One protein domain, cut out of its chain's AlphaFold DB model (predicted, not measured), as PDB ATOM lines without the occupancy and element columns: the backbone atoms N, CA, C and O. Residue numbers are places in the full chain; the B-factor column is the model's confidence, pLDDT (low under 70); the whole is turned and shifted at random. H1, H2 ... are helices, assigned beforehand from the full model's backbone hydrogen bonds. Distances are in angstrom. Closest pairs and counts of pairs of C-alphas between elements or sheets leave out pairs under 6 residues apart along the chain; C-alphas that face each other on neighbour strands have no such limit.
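Overview. This is residues 134 to 150 and 161 to 260 of the 819 residues of the protein "PPDK_N domain-containing protein" of Candidatus Dadabacteria bacterium (UniProt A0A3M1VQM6). Six helices form a cluster in which H4 packs between H1 and H2, while H3 crosses H2 and also touches H5 and H6. After H6 a tail without named elements, residues 243 to 260, ends the printed part, and its residues 250 to 256 stick out. The printed part has 117 residues, 70 of them in the six named helices H1 to H6 in chain order, with no named strand; its class is all helix, and it is compact, with a radius of gyration of the C-alphas of 14.8 A and spans of 45 by 33 by 32 A.

Along the chain. H1 is residues 136 to 147, from C-alpha 136 at (73.565, 76.355, -83.054). H2 is 166 to 180, 20.7 A long; H3 185 to 194; H4 197 to 206; H5 218 to 232, 21.3 A; H6 235 to 242, ending at (80.992, 59.880, -105.539).

Arrangement. H1 touches H4, closest C-alphas Leu 140 and Ala 204, 5.6 A. The hub H3 touches H2 at a steep tilt of 57 degrees, closest C-alphas Lys 173 and Ser 192, 5.1 A. O i to N i+4 pairs are within hydrogen-bond range throughout H1, H2, H4, H5 and H6, and 5 of 6 in H3.

Size, cuts and confidence. Residues 151 to 160 are not printed; C-alphas 150 and 161 are 13.4 A apart. The H4 to H5 link is long. No printed residue is under 70 in pLDDT.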
ATOM      1  N   ILE A 134      74.657  82.826 -88.006       88.38
ATOM      2  CA  ILE A 134      74.152  81.489 -87.698       88.38
ATOM      3  C   ILE A 134      74.492  81.138 -86.245       88.38
ATOM      4  O   ILE A 134      75.594  81.420 -85.778       88.38
ATOM      5  N   THR A 135      73.540  80.539 -85.528       90.50
ATOM      6  CA  THR A 135      73.739  80.030 -84.158       90.50
ATOM      7  C   THR A 135      73.247  78.591 -84.078       90.50
ATOM      8  O   THR A 135      72.284  78.240 -84.755       90.50
ATOM      9  N   GLY A 136      73.880  77.768 -83.248       88.38
ATOM     10  CA  GLY A 136      73.565  76.355 -83.054       88.38
ATOM     11  C   GLY A 136      72.104  76.110 -82.667       88.38
ATOM     12  O   GLY A 136      71.456  75.298 -83.324       88.38
ATOM     13  N   PRO A 137      71.529  76.834 -81.680       88.81
ATOM     14  CA  PRO A 137      70.122  76.665 -81.313       88.81
ATOM     15  C   PRO A 137      69.144  76.954 -82.459       88.81
ATOM     16  O   PRO A 137      68.195  76.200 -82.671       88.81
ATOM     17  N   GLU A 138      69.378  78.026 -83.220       89.38
ATOM     18  CA  GLU A 138      68.524  78.389 -84.355       89.38
ATOM     19  C   GLU A 138      68.717  77.436 -85.539       89.38
ATOM     20  O   GLU A 138      67.744  77.046 -86.183       89.38
ATOM     21  N   LEU A 139      69.956  77.010 -85.798       91.94
ATOM     22  CA  LEU A 139      70.276  76.013 -86.811       91.94
ATOM     23  C   LEU A 139      69.579  74.681 -86.514       91.94
ATOM     24  O   LEU A 139      68.942  74.122 -87.403       91.94
ATOM     25  N   LEU A 140      69.644  74.200 -85.268       92.19
ATOM     26  CA  LEU A 140      68.942  72.993 -84.837       92.19
ATOM     27  C   LEU A 140      67.435  73.124 -85.077       92.19
ATOM     28  O   LEU A 140      66.847  72.243 -85.696       92.19
ATOM     29  N   ARG A 141      66.823  74.243 -84.666       90.50
ATOM     30  CA  ARG A 141      65.394  74.504 -84.891       90.50
ATOM     31  C   ARG A 141      65.032  74.472 -86.380       90.50
ATOM     32  O   ARG A 141      64.072  73.810 -86.761       90.50
ATOM     33  N   LYS A 142      65.813  75.149 -87.229       89.50
ATOM     34  CA  LYS A 142      65.606  75.181 -88.687       89.50
ATOM     35  C   LYS A 142      65.775  73.800 -89.328       89.50
ATOM     36  O   LYS A 142      65.009  73.461 -90.226       89.50
ATOM     37  N   LEU A 143      66.735  72.995 -88.869       91.88
ATOM     38  CA  LEU A 143      66.909  71.610 -89.323       91.88
ATOM     39  C   LEU A 143      65.739  70.720 -88.883       91.88
ATOM     40  O   LEU A 143      65.245  69.933 -89.685       91.88
ATOM     41  N   GLU A 144      65.261  70.856 -87.643       90.69
ATOM     42  CA  GLU A 144      64.088  70.121 -87.148       90.69
ATOM     43  C   GLU A 144      62.827  70.456 -87.951       90.69
ATOM     44  O   GLU A 144      62.081  69.550 -88.321       90.69
ATOM     45  N   GLU A 145      62.624  71.735 -88.268       86.12
ATOM     46  CA  GLU A 145      61.528  72.203 -89.122       86.12
ATOM     47  C   GLU A 145      61.637  71.664 -90.549       86.12
ATOM     48  O   GLU A 145      60.640  71.205 -91.100       86.12
ATOM     49  N   PHE A 146      62.838  71.671 -91.132       86.50
ATOM     50  CA  PHE A 146      63.068  71.200 -92.498       86.50
ATOM     51  C   PHE A 146      62.893  69.681 -92.643       86.50
ATOM     52  O   PHE A 146      62.385  69.208 -93.659       86.50
ATOM     53  N   VAL A 147      63.307  68.904 -91.636       87.75
ATOM     54  CA  VAL A 147      63.205  67.434 -91.643       87.75
ATOM     55  C   VAL A 147      61.791  66.950 -91.309       87.75
ATOM     56  O   VAL A 147      61.402  65.861 -91.735       87.75
ATOM     57  N   ALA A 148      61.003  67.724 -90.560       83.31
ATOM     58  CA  ALA A 148      59.663  67.317 -90.155       83.31
ATOM     59  C   ALA A 148      58.721  67.111 -91.364       83.31
ATOM     60  O   ALA A 148      58.659  67.962 -92.250       83.31
ATOM     61  N   PRO A 149      57.944  66.008 -91.406       77.75
ATOM     62  CA  PRO A 149      56.974  65.802 -92.472       77.75
ATOM     63  C   PRO A 149      55.827  66.821 -92.369       77.75
ATOM     64  O   PRO A 149      55.383  67.141 -91.259       77.75
ATOM     65  N   PRO A 150      55.272  67.281 -93.505       74.19
ATOM     66  CA  PRO A 150      54.065  68.095 -93.516       74.19
ATOM     67  C   PRO A 150      52.893  67.383 -92.833       74.19
ATOM     68  O   PRO A 150      52.781  66.153 -92.842       74.19
ATOM     69  N   GLU A 161      64.966  65.958 -98.593       82.19
ATOM     70  CA  GLU A 161      65.891  66.451 -99.619       82.19
ATOM     71  C   GLU A 161      65.198  66.849-100.928       82.19
ATOM     72  O   GLU A 161      65.736  67.662-101.675       82.19
ATOM     73  N   GLU A 162      63.989  66.344-101.184       81.56
ATOM     74  CA  GLU A 162      63.197  66.675-102.379       81.56
ATOM     75  C   GLU A 162      62.563  68.075-102.314       81.56
ATOM     76  O   GLU A 162      62.001  68.549-103.299       81.56
ATOM     77  N   GLN A 163      62.664  68.760-101.169       78.12
ATOM     78  CA  GLN A 163      62.143  70.119-100.991       78.12
ATOM     79  C   GLN A 163      62.993  71.201-101.666       78.12
ATOM     80  O   GLN A 163      62.511  72.317-101.851       78.12
ATOM     81  N   LEU A 164      64.251  70.907-102.004       79.94
ATOM     82  CA  LEU A 164      65.171  71.849-102.642       79.94
ATOM     83  C   LEU A 164      65.651  71.296-103.986       79.94
ATOM     84  O   LEU A 164      65.654  70.087-104.216       79.94
ATOM     85  N   SER A 165      66.088  72.186-104.881       82.56
ATOM     86  CA  SER A 165      66.750  71.748-106.111       82.56
ATOM     87  C   SER A 165      68.045  70.985-105.773       82.56
ATOM     88  O   SER A 165      68.664  71.268-104.744       82.56
ATOM     89  N   PRO A 166      68.517  70.053-106.627       84.31
ATOM     90  CA  PRO A 166      69.765  69.331-106.366       84.31
ATOM     91  C   PRO A 166      70.968  70.253-106.112       84.31
ATOM     92  O   PRO A 166      71.790  69.963-105.246       84.31
ATOM     93  N   ALA A 167      71.041  71.386-106.819       85.25
ATOM     94  CA  ALA A 167      72.109  72.370-106.653       85.25
ATOM     95  C   ALA A 167      72.016  73.114-105.309       85.25
ATOM     96  O   ALA A 167      73.031  73.286-104.632       85.25
ATOM     97  N   ASP A 168      70.810  73.513-104.895       85.75
ATOM     98  CA  ASP A 168      70.604  74.183-103.604       85.75
ATOM     99  C   ASP A 168      70.853  73.220-102.440       85.75
ATOM    100  O   ASP A 168      71.468  73.598-101.445       85.75
ATOM    101  N   MET A 169      70.438  71.958-102.578       88.19
ATOM    102  CA  MET A 169      70.708  70.913-101.592       88.19
ATOM    103  C   MET A 169      72.210  70.657-101.441       88.19
ATOM    104  O   MET A 169      72.712  70.576-100.322       88.19
ATOM    105  N   GLU A 170      72.953  70.571-102.547       90.38
ATOM    106  CA  GLU A 170      74.409  70.432-102.496       90.38
ATOM    107  C   GLU A 170      75.061  71.637-101.800       90.38
ATOM    108  O   GLU A 170      75.893  71.453-100.909       90.38
ATOM    109  N   ALA A 171      74.637  72.864-102.126       91.12
ATOM    110  CA  ALA A 171      75.128  74.076-101.472       91.12
ATOM    111  C   ALA A 171      74.826  74.089 -99.962       91.12
ATOM    112  O   ALA A 171      75.709  74.405 -99.158       91.12
ATOM    113  N   VAL A 172      73.614  73.686 -99.567       92.94
ATOM    114  CA  VAL A 172      73.207  73.530 -98.163       92.94
ATOM    115  C   VAL A 172      74.090  72.507 -97.453       92.94
ATOM    116  O   VAL A 172      74.641  72.821 -96.401       92.94
ATOM    117  N   LYS A 173      74.301  71.315 -98.024       95.12
ATOM    118  CA  LYS A 173      75.151  70.274 -97.418       95.12
ATOM    119  C   LYS A 173      76.606  70.708 -97.285       95.12
ATOM    120  O   LYS A 173      77.232  70.446 -96.257       95.12
ATOM    121  N   VAL A 174      77.152  71.395 -98.290       95.31
ATOM    122  CA  VAL A 174      78.504  71.974 -98.228       95.31
ATOM    123  C   VAL A 174      78.602  72.973 -97.078       95.31
ATOM    124  O   VAL A 174      79.558  72.927 -96.302       95.31
ATOM    125  N   GLN A 175      77.608  73.851 -96.935       94.06
ATOM    126  CA  GLN A 175      77.609  74.857 -95.881       94.06
ATOM    127  C   GLN A 175      77.411  74.246 -94.489       94.06
ATOM    128  O   GLN A 175      78.142  74.597 -93.565       94.06
ATOM    129  N   LEU A 176      76.501  73.282 -94.336       95.19
ATOM    130  CA  LEU A 176      76.324  72.531 -93.089       95.19
ATOM    131  C   LEU A 176      77.598  71.784 -92.695       95.19
ATOM    132  O   LEU A 176      77.985  71.813 -91.530       95.19
ATOM    133  N   THR A 177      78.292  71.176 -93.660       95.12
ATOM    134  CA  THR A 177      79.568  70.499 -93.401       95.12
ATOM    135  C   THR A 177      80.617  71.469 -92.864       95.12
ATOM    136  O   THR A 177      81.289  71.150 -91.889       95.12
ATOM    137  N   ARG A 178      80.729  72.668 -93.445       92.50
ATOM    138  CA  ARG A 178      81.662  73.702 -92.966       92.50
ATOM    139  C   ARG A 178      81.344  74.176 -91.553       92.50
ATOM    140  O   ARG A 178      82.251  74.354 -90.747       92.50
ATOM    141  N   LEU A 179      80.061  74.387 -91.267       91.31
ATOM    142  CA  LEU A 179      79.601  74.915 -89.984       91.31
ATOM    143  C   LEU A 179      79.711  73.886 -88.855       91.31
ATOM    144  O   LEU A 179      80.095  74.244 -87.745       91.31
ATOM    145  N   LEU A 180      79.364  72.627 -89.131       92.69
ATOM    146  CA  LEU A 180      79.223  71.594 -88.104       92.69
ATOM    147  C   LEU A 180      80.405  70.624 -88.038       92.69
ATOM    148  O   LEU A 180      80.672  70.108 -86.959       92.69
ATOM    149  N   LEU A 181      81.104  70.357 -89.144       91.31
ATOM    150  CA  LEU A 181      82.078  69.263 -89.229       91.31
ATOM    151  C   LEU A 181      83.514  69.759 -89.439       91.31
ATOM    152  O   LEU A 181      84.338  69.664 -88.531       91.31
ATOM    153  N   THR A 182      83.836  70.272 -90.631       88.69
ATOM    154  CA  THR A 182      85.225  70.546 -91.033       88.69
ATOM    155  C   THR A 182      85.338  71.590 -92.140       88.69
ATOM    156  O   THR A 182      84.440  71.744 -92.968       88.69
ATOM    157  N   GLU A 183      86.480  72.275 -92.180       87.12
ATOM    158  CA  GLU A 183      86.867  73.197 -93.255       87.12
ATOM    159  C   GLU A 183      87.740  72.528 -94.334       87.12
ATOM    160  O   GLU A 183      88.045  73.144 -95.357       87.12
ATOM    161  N   ASP A 184      88.111  71.256 -94.144       87.12
ATOM    162  CA  ASP A 184      88.891  70.499 -95.119       87.12
ATOM    163  C   ASP A 184      88.087  70.275 -96.409       87.12
ATOM    164  O   ASP A 184      87.027  69.649 -96.420       87.12
ATOM    165  N   SER A 185      88.606  70.779 -97.528       89.62
ATOM    166  CA  SER A 185      87.897  70.738 -98.814       89.62
ATOM    167  C   SER A 185      87.674  69.324 -99.366       89.62
ATOM    168  O   SER A 185      86.666  69.092-100.041       89.62
ATOM    169  N   LYS A 186      88.568  68.369 -99.069       89.06
ATOM    170  CA  LYS A 186      88.430  66.965 -99.471       89.06
ATOM    171  C   LYS A 186      87.308  66.311 -98.672       89.06
ATOM    172  O   LYS A 186      86.410  65.714 -99.267       89.06
ATOM    173  N   LEU A 187      87.308  66.486 -97.351       90.50
ATOM    174  CA  LEU A 187      86.256  65.953 -96.485       90.50
ATOM    175  C   LEU A 187      84.903  66.615 -96.755       90.50
ATOM    176  O   LEU A 187      83.905  65.905 -96.798       90.50
ATOM    177  N   ILE A 188      84.856  67.925 -97.028       94.06
ATOM    178  CA  ILE A 188      83.623  68.624 -97.425       94.06
ATOM    179  C   ILE A 188      83.009  67.992 -98.672       94.06
ATOM    180  O   ILE A 188      81.806  67.740 -98.706       94.06
ATOM    181  N   ARG A 189      83.834  67.712 -99.686       92.75
ATOM    182  CA  ARG A 189      83.382  67.074-100.927       92.75
ATOM    183  C   ARG A 189      82.829  65.671-100.684       92.75
ATOM    184  O   ARG A 189      81.870  65.288-101.343       92.75
ATOM    185  N   ILE A 190      83.444  64.890 -99.797       93.62
ATOM    186  CA  ILE A 190      82.971  63.539 -99.460       93.62
ATOM    187  C   ILE A 190      81.659  63.633 -98.674       93.62
ATOM    188  O   ILE A 190      80.659  63.031 -99.062       93.62
ATOM    189  N   ALA A 191      81.646  64.438 -97.612       94.88
ATOM    190  CA  ALA A 191      80.512  64.652 -96.724       94.88
ATOM    191  C   ALA A 191      79.258  65.106 -97.475       94.88
ATOM    192  O   ALA A 191      78.200  64.512 -97.295       94.88
ATOM    193  N   SER A 192      79.371  66.094 -98.372       92.19
ATOM    194  CA  SER A 192      78.221  66.601 -99.132       92.19
ATOM    195  C   SER A 192      77.578  65.553-100.044       92.19
ATOM    196  O   SER A 192      76.418  65.701-100.431       92.19
ATOM    197  N   LYS A 193      78.315  64.487-100.378       92.31
ATOM    198  CA  LYS A 193      77.864  63.402-101.253       92.31
ATOM    199  C   LYS A 193      77.272  62.226-100.484       92.31
ATOM    200  O   LYS A 193      76.273  61.670-100.943       92.31
ATOM    201  N   ILE A 194      77.867  61.851 -99.348       94.00
ATOM    202  CA  ILE A 194      77.441  60.673 -98.574       94.00
ATOM    203  C   ILE A 194      76.451  60.994 -97.456       94.00
ATOM    204  O   ILE A 194      75.661  60.121 -97.111       94.00
ATOM    205  N   LEU A 195      76.485  62.208 -96.897       95.06
ATOM    206  CA  LEU A 195      75.576  62.611 -95.828       95.06
ATOM    207  C   LEU A 195      74.251  63.117 -96.393       95.06
ATOM    208  O   LEU A 195      74.185  63.741 -97.463       95.06
ATOM    209  N   ASP A 196      73.197  62.888 -95.625       92.06
ATOM    210  CA  ASP A 196      71.888  63.489 -95.821       92.06
ATOM    211  C   ASP A 196      71.556  64.517 -94.728       92.06
ATOM    212  O   ASP A 196      72.285  64.695 -93.750       92.06
ATOM    213  N   ILE A 197      70.461  65.258 -94.906       92.25
ATOM    214  CA  ILE A 197      70.050  66.288 -93.937       92.25
ATOM    215  C   ILE A 197      69.724  65.705 -92.551       92.25
ATOM    216  O   ILE A 197      69.875  66.403 -91.544       92.25
ATOM    217  N   THR A 198      69.327  64.433 -92.461       91.94
ATOM    218  CA  THR A 198      69.061  63.794 -91.165       91.94
ATOM    219  C   THR A 198      70.349  63.505 -90.398       91.94
ATOM    220  O   THR A 198      70.366  63.704 -89.181       91.94
ATOM    221  N   ASP A 199      71.441  63.185 -91.102       94.75
ATOM    222  CA  ASP A 199      72.777  63.096 -90.508       94.75
ATOM    223  C   ASP A 199      73.167  64.445 -89.869       94.75
ATOM    224  O   ASP A 199      73.545  64.500 -88.699       94.75
ATOM    225  N   PHE A 200      73.007  65.569 -90.584       95.50
ATOM    226  CA  PHE A 200      73.324  66.904 -90.041       95.50
ATOM    227  C   PHE A 200      72.441  67.299 -88.851       95.50
ATOM    228  O   PHE A 200      72.922  67.941 -87.913       95.50
ATOM    229  N   LEU A 201      71.166  66.902 -88.856       94.44
ATOM    230  CA  LEU A 201      70.276  67.095 -87.711       94.44
ATOM    231  C   LEU A 201      70.762  66.310 -86.483       94.44
ATOM    232  O   LEU A 201      70.745  66.844 -85.371       94.44
ATOM    233  N   GLU A 202      71.216  65.066 -86.660       93.94
ATOM    234  CA  GLU A 202      71.799  64.276 -85.570       93.94
ATOM    235  C   GLU A 202      73.040  64.967 -84.989       93.94
ATOM    236  O   GLU A 202      73.178  65.048 -83.765       93.94
ATOM    237  N   VAL A 203      73.909  65.515 -85.845       94.69
ATOM    238  CA  VAL A 203      75.100  66.269 -85.423       94.69
ATOM    239  C   VAL A 203      74.712  67.495 -84.608       94.69
ATOM    240  O   VAL A 203      75.179  67.646 -83.480       94.69
ATOM    241  N   ALA A 204      73.814  68.333 -85.129       93.94
ATOM    242  CA  ALA A 204      73.363  69.543 -84.444       93.94
ATOM    243  C   ALA A 204      72.699  69.228 -83.091       93.94
ATOM    244  O   ALA A 204      72.939  69.920 -82.105       93.94
ATOM    245  N   ARG A 205      71.912  68.145 -83.005       93.44
ATOM    246  CA  ARG A 205      71.257  67.703 -81.759       93.44
ATOM    247  C   ARG A 205      72.243  67.154 -80.720       93.44
ATOM    248  O   ARG A 205      71.924  67.095 -79.530       93.44
ATOM    249  N   ASN A 206      73.412  66.702 -81.160       93.94
ATOM    250  CA  ASN A 206      74.460  66.153 -80.307       93.94
ATOM    251  C   ASN A 206      75.614  67.132 -80.053       93.94
ATOM    252  O   ASN A 206      76.538  66.783 -79.317       93.94
ATOM    253  N   ALA A 207      75.552  68.351 -80.586       94.31
ATOM    254  CA  ALA A 207      76.470  69.431 -80.255       94.31
ATOM    255  C   ALA A 207      75.941  70.237 -79.054       94.31
ATOM    256  O   ALA A 207      74.828  70.761 -79.070       94.31
ATOM    257  N   ILE A 208      76.748  70.354 -78.000       94.88
ATOM    258  CA  ILE A 208      76.535  71.286 -76.892       94.88
ATOM    259  C   ILE A 208      77.355  72.532 -77.198       94.88
ATOM    260  O   ILE A 208      78.582  72.480 -77.216       94.88
ATOM    261  N   THR A 209      76.654  73.638 -77.417       93.88
ATOM    262  CA  THR A 209      77.220  74.946 -77.764       93.88
ATOM    263  C   THR A 209      76.783  75.987 -76.747       93.88
ATOM    264  O   THR A 209      75.813  75.780 -76.017       93.88
ATOM    265  N   THR A 210      77.416  77.152 -76.752       92.81
ATOM    266  CA  THR A 210      76.845  78.379 -76.178       92.81
ATOM    267  C   THR A 210      75.635  78.843 -76.998       92.81
ATOM    268  O   THR A 210      75.410  78.384 -78.122       92.81
ATOM    269  N   ASP A 211      74.855  79.791 -76.480       87.50
ATOM    270  CA  ASP A 211      73.698  80.345 -77.207       87.50
ATOM    271  C   ASP A 211      74.073  81.132 -78.479       87.50
ATOM    272  O   ASP A 211      73.224  81.386 -79.332       87.50
ATOM    273  N   ASN A 212      75.348  81.510 -78.628       85.75
ATOM    274  CA  ASN A 212      75.859  82.257 -79.780       85.75
ATOM    275  C   ASN A 212      76.800  81.453 -80.686       85.75
ATOM    276  O   ASN A 212      77.148  81.956 -81.756       85.75
ATOM    277  N   GLY A 213      77.249  80.271 -80.262       87.06
ATOM    278  CA  GLY A 213      78.152  79.427 -81.039       87.06
ATOM    279  C   GLY A 213      77.423  78.595 -82.081       87.06
ATOM    280  O   GLY A 213      76.207  78.446 -82.020       87.06
ATOM    281  N   ILE A 214      78.164  78.078 -83.060       82.00
ATOM    282  CA  ILE A 214      77.619  77.424 -84.263       82.00
ATOM    283  C   ILE A 214      77.486  75.907 -84.089       82.00
ATOM    284  O   ILE A 214      76.529  75.325 -84.597       82.00
ATOM    285  N   GLY A 215      78.407  75.277 -83.353       80.94
ATOM    286  CA  GLY A 215      78.349  73.841 -83.077       80.94
ATOM    287  C   GLY A 215      79.310  72.950 -83.854       80.94
ATOM    288  O   GLY A 215      78.994  71.781 -84.054       80.94
ATOM    289  N   LYS A 216      80.486  73.451 -84.257       89.38
ATOM    290  CA  LYS A 216      81.517  72.627 -84.910       89.38
ATOM    291  C   LYS A 216      82.038  71.534 -83.961       89.38
ATOM    292  O   LYS A 216      82.613  71.841 -82.916       89.38
ATOM    293  N   VAL A 217      81.845  70.261 -84.319       88.31
ATOM    294  CA  VAL A 217      82.085  69.102 -83.431       88.31
ATOM    295  C   VAL A 217      83.515  68.547 -83.455       88.31
ATOM    296  O   VAL A 217      83.805  67.596 -82.729       88.31
ATOM    297  N   GLY A 218      84.404  69.109 -84.274       84.00
ATOM    298  CA  GLY A 218      85.796  68.667 -84.393       84.00
ATOM    299  C   GLY A 218      85.989  67.403 -85.241       84.00
ATOM    300  O   GLY A 218      85.043  66.746 -85.692       84.00
ATOM    301  N   GLY A 219      87.246  67.062 -85.477       80.62
ATOM    302  CA  GLY A 219      87.734  66.026 -86.386       80.62
ATOM    303  C   GLY A 219      87.507  64.611 -85.875       80.62
ATOM    304  O   GLY A 219      87.175  63.736 -86.673       80.62
ATOM    305  N   LYS A 220      87.563  64.366 -84.558       83.06
ATOM    306  CA  LYS A 220      87.208  63.051 -83.981       83.06
ATOM    307  C   LYS A 220      85.763  62.662 -84.283       83.06
ATOM    308  O   LYS A 220      85.508  61.566 -84.781       83.06
ATOM    309  N   MET A 221      84.826  63.567 -84.003       87.88
ATOM    310  CA  MET A 221      83.408  63.330 -84.264       87.88
ATOM    311  C   MET A 221      83.112  63.351 -85.769       87.88
ATOM    312  O   MET A 221      82.371  62.500 -86.255       87.88
ATOM    313  N   THR A 222      83.748  64.248 -86.529       90.06
ATOM    314  CA  THR A 222      83.648  64.270 -87.999       90.06
ATOM    315  C   THR A 222      84.094  62.946 -88.614       90.06
ATOM    316  O   THR A 222      83.359  62.369 -89.410       90.06
ATOM    317  N   GLY A 223      85.251  62.415 -88.207       88.69
ATOM    318  CA  GLY A 223      85.743  61.110 -88.645       88.69
ATOM    319  C   GLY A 223      84.773  59.988 -88.286       88.69
ATOM    320  O   GLY A 223      84.443  59.174 -89.142       88.69
ATOM    321  N   LEU A 224      84.232  59.996 -87.061       90.81
ATOM    322  CA  LEU A 224      83.222  59.031 -86.620       90.81
ATOM    323  C   LEU A 224      81.979  59.017 -87.525       90.81
ATOM    324  O   LEU A 224      81.524  57.949 -87.935       90.81
ATOM    325  N   ILE A 225      81.443  60.193 -87.854       92.56
ATOM    326  CA  ILE A 225      80.251  60.341 -88.702       92.56
ATOM    327  C   ILE A 225      80.553  59.919 -90.142       92.56
ATOM    328  O   ILE A 225      79.830  59.099 -90.708       92.56
ATOM    329  N   LEU A 226      81.627  60.452 -90.731       93.50
ATOM    330  CA  LEU A 226      81.950  60.223 -92.138       93.50
ATOM    331  C   LEU A 226      82.339  58.772 -92.411       93.50
ATOM    332  O   LEU A 226      81.889  58.213 -93.406       93.50
ATOM    333  N   PHE A 227      83.132  58.144 -91.540       92.94
ATOM    334  CA  PHE A 227      83.522  56.744 -91.720       92.94
ATOM    335  C   PHE A 227      82.324  55.814 -91.551       92.94
ATOM    336  O   PHE A 227      82.113  54.935 -92.384       92.94
ATOM    337  N   HIS A 228      81.488  56.036 -90.531       94.12
ATOM    338  CA  HIS A 228      80.257  55.264 -90.377       94.12
ATOM    339  C   HIS A 228      79.345  55.414 -91.602       94.12
ATOM    340  O   HIS A 228      78.834  54.416 -92.114       94.12
ATOM    341  N   ARG A 229      79.168  56.638 -92.122       94.38
ATOM    342  CA  ARG A 229      78.360  56.847 -93.330       94.38
ATOM    343  C   ARG A 229      78.996  56.210 -94.561       94.38
ATOM    344  O   ARG A 229      78.286  55.601 -95.344       94.38
ATOM    345  N   ALA A 230      80.316  56.263 -94.714       94.94
ATOM    346  CA  ALA A 230      81.018  55.595 -95.811       94.94
ATOM    347  C   ALA A 230      80.821  54.066 -95.791       94.94
ATOM    348  O   ALA A 230      80.721  53.445 -96.850       94.94
ATOM    349  N   LEU A 231      80.702  53.464 -94.604       94.38
ATOM    350  CA  LEU A 231      80.410  52.036 -94.440       94.38
ATOM    351  C   LEU A 231      78.939  51.675 -94.697       94.38
ATOM    352  O   LEU A 231      78.657  50.536 -95.048       94.38
ATOM    353  N   THR A 232      78.012  52.622 -94.535       93.38
ATOM    354  CA  THR A 232      76.556  52.361 -94.536       93.38
ATOM    355  C   THR A 232      75.786  53.025 -95.680       93.38
ATOM    356  O   THR A 232      74.600  52.754 -95.857       93.38
ATOM    357  N   VAL A 233      76.418  53.915 -96.451       93.62
ATOM    358  CA  VAL A 233      75.820  54.547 -97.637       93.62
ATOM    359  C   VAL A 233      75.473  53.479 -98.673       93.62
ATOM    360  O   VAL A 233      76.242  52.547 -98.862       93.62
ATOM    361  N   ASP A 234      74.341  53.618 -99.355       92.44
ATOM    362  CA  ASP A 234      73.935  52.697-100.421       92.44
ATOM    363  C   ASP A 234      74.923  52.738-101.603       92.44
ATOM    364  O   ASP A 234      75.417  53.805-101.986       92.44
ATOM    365  N   GLU A 235      75.212  51.577-102.197       93.62
ATOM    366  CA  GLU A 235      76.183  51.443-103.289       93.62
ATOM    367  C   GLU A 235      75.811  52.280-104.516       93.62
ATOM    368  O   GLU A 235      76.697  52.868-105.137       93.62
ATOM    369  N   LYS A 236      74.519  52.372-104.863       93.06
ATOM    370  CA  LYS A 236      74.070  53.163-106.019       93.06
ATOM    371  C   LYS A 236      74.230  54.645-105.742       93.06
ATOM    372  O   LYS A 236      74.697  55.375-106.608       93.06
ATOM    373  N   ILE A 237      73.903  55.082-104.525       88.56
ATOM    374  CA  ILE A 237      74.107  56.473-104.107       88.56
ATOM    375  C   ILE A 237      75.596  56.830-104.174       88.56
ATOM    376  O   ILE A 237      75.948  57.904-104.663       88.56
ATOM    377  N   ALA A 238      76.480  55.941-103.714       90.81
ATOM    378  CA  ALA A 238      77.920  56.145-103.815       90.81
ATOM    379  C   ALA A 238      78.392  56.201-105.279       90.81
ATOM    380  O   ALA A 238      79.121  57.124-105.643       90.81
ATOM    381  N   GLU A 239      77.942  55.291-106.143       93.31
ATOM    382  CA  GLU A 239      78.303  55.299-107.566       93.31
ATOM    383  C   GLU A 239      77.831  56.584-108.265       93.31
ATOM    384  O   GLU A 239      78.621  57.245-108.938       93.31
ATOM    385  N   GLU A 240      76.585  57.000-108.033       92.00
ATOM    386  CA  GLU A 240      75.999  58.209-108.620       92.00
ATOM    387  C   GLU A 240      76.656  59.498-108.108       92.00
ATOM    388  O   GLU A 240      76.963  60.398-108.893       92.00
ATOM    389  N   ARG A 241      76.868  59.618-106.789       90.06
ATOM    390  CA  ARG A 241      77.316  60.876-106.167       90.06
ATOM    391  C   ARG A 241      78.833  60.974-106.056       90.06
ATOM    392  O   ARG A 241      79.392  62.046-106.303       90.06
ATOM    393  N   LEU A 242      79.529  59.900-105.679       89.56
ATOM    394  CA  LEU A 242      80.992  59.880-105.539       89.56
ATOM    395  C   LEU A 242      81.707  59.487-106.837       89.56
ATOM    396  O   LEU A 242      82.841  59.928-107.028       89.56
ATOM    397  N   GLY A 243      81.061  58.732-107.731       92.31
ATOM    398  CA  GLY A 243      81.706  58.186-108.929       92.31
ATOM    399  C   GLY A 243      82.618  56.995-108.627       92.31
ATOM    400  O   GLY A 243      83.523  56.710-109.408       92.31
ATOM    401  N   VAL A 244      82.413  56.330-107.485       92.06
ATOM    402  CA  VAL A 244      83.169  55.139-107.079       92.06
ATOM    403  C   VAL A 244      82.225  53.958-106.943       92.06
ATOM    404  O   VAL A 244      81.137  54.078-106.385       92.06
ATOM    405  N   LYS A 245      82.649  52.801-107.446       93.75
ATOM    406  CA  LYS A 245      81.905  51.559-107.277       93.75
ATOM    407  C   LYS A 245      82.297  50.929-105.947       93.75
ATOM    408  O   LYS A 245      83.472  50.630-105.744       93.75
ATOM    409  N   LEU A 246      81.321  50.727-105.068       94.25
ATOM    410  CA  LEU A 246      81.520  50.055-103.786       94.25
ATOM    411  C   LEU A 246      80.903  48.656-103.826       94.25
ATOM    412  O   LEU A 246      79.844  48.454-104.420       94.25
ATOM    413  N   ASP A 247      81.570  47.697-103.189       93.56
ATOM    414  CA  ASP A 247      81.023  46.355-102.990       93.56
ATOM    415  C   ASP A 247      80.099  46.343-101.758       93.56
ATOM    416  O   ASP A 247      80.411  47.024-100.773       93.56
ATOM    417  N   PRO A 248      78.987  45.586-101.768       94.50
ATOM    418  CA  PRO A 248      78.116  45.441-100.599       94.50
ATOM    419  C   PRO A 248      78.803  44.660 -99.469       94.50
ATOM    420  O   PRO A 248      79.731  43.892 -99.729       94.50
ATOM    421  N   ASP A 249      78.330  44.827 -98.223       94.94
ATOM    422  CA  ASP A 249      78.806  44.028 -97.079       94.94
ATOM    423  C   ASP A 249      78.613  42.532 -97.390       94.94
ATOM    424  O   ASP A 249      77.477  42.106 -97.630       94.94
ATOM    425  N   PRO A 250      79.686  41.716 -97.410       96.19
ATOM    426  CA  PRO A 250      79.570  40.290 -97.692       96.19
ATOM    427  C   PRO A 250      78.810  39.525 -96.598       96.19
ATOM    428  O   PRO A 250      78.293  38.444 -96.878       96.19
ATOM    429  N   HIS A 251      78.731  40.068 -95.373       96.38
ATOM    430  CA  HIS A 251      78.120  39.423 -94.206       96.38
ATOM    431  C   HIS A 251      77.325  40.427 -93.342       96.38
ATOM    432  O   HIS A 251      77.713  40.696 -92.199       96.38
ATOM    433  N   PRO A 252      76.189  40.963 -93.829       93.12
ATOM    434  CA  PRO A 252      75.437  42.017 -93.137       93.12
ATOM    435  C   PRO A 252      74.884  41.574 -91.774       93.12
ATOM    436  O   PRO A 252      74.910  42.347 -90.819       93.12
ATOM    437  N   ASP A 253      74.465  40.310 -91.653       94.44
ATOM    438  CA  ASP A 253      73.894  39.750 -90.418       94.44
ATOM    439  C   ASP A 253      74.957  39.344 -89.380       94.44
ATOM    440  O   ASP A 253      74.641  39.086 -88.217       94.44
ATOM    441  N   PHE A 254      76.228  39.243 -89.781       95.38
ATOM    442  CA  PHE A 254      77.320  38.867 -88.888       95.38
ATOM    443  C   PHE A 254      77.956  40.119 -88.293       95.38
ATOM    444  O   PHE A 254      78.644  40.841 -89.008       95.38
ATOM    445  N   LEU A 255      77.752  40.372 -86.997       94.69
ATOM    446  CA  LEU A 255      78.233  41.580 -86.312       94.69
ATOM    447  C   LEU A 255      77.907  42.862 -87.106       94.69
ATOM    448  O   LEU A 255      78.810  43.459 -87.705       94.69
ATOM    449  N   PRO A 256      76.628  43.276 -87.179       96.31
ATOM    450  CA  PRO A 256      76.233  44.499 -87.873       96.31
ATOM    451  C   PRO A 256      77.069  45.699 -87.415       96.31
ATOM    452  O   PRO A 256      77.416  45.803 -86.233       96.31
ATOM    453  N   ILE A 257      77.423  46.576 -88.358       94.81
ATOM    454  CA  ILE A 257      78.237  47.756 -88.057       94.81
ATOM    455  C   ILE A 257      77.362  48.838 -87.441       94.81
ATOM    456  O   ILE A 257      76.323  49.193 -87.993       94.81
ATOM    457  N   GLU A 258      77.821  49.394 -86.324       94.75
ATOM    458  CA  GLU A 258      77.136  50.474 -85.618       94.75
ATOM    459  C   GLU A 258      78.087  51.626 -85.280       94.75
ATOM    460  O   GLU A 258      79.313  51.478 -85.255       94.75
ATOM    461  N   LYS A 259      77.502  52.780 -84.953       93.38
ATOM    462  CA  LYS A 259      78.177  53.942 -84.365       93.38
ATOM    463  C   LYS A 259      77.677  54.130 -82.930       93.38
ATOM    464  O   LYS A 259      76.467  54.066 -82.711       93.38
ATOM    465  N   PRO A 260      78.553  54.411 -81.948       94.31
ATOM    466  CA  PRO A 260      78.117  54.661 -80.584       94.31
ATOM    467  C   PRO A 260      77.374  55.996 -80.502       94.31
ATOM    468  O   PRO A 260      77.621  56.924 -81.282       94.31
TER     469      PRO A 260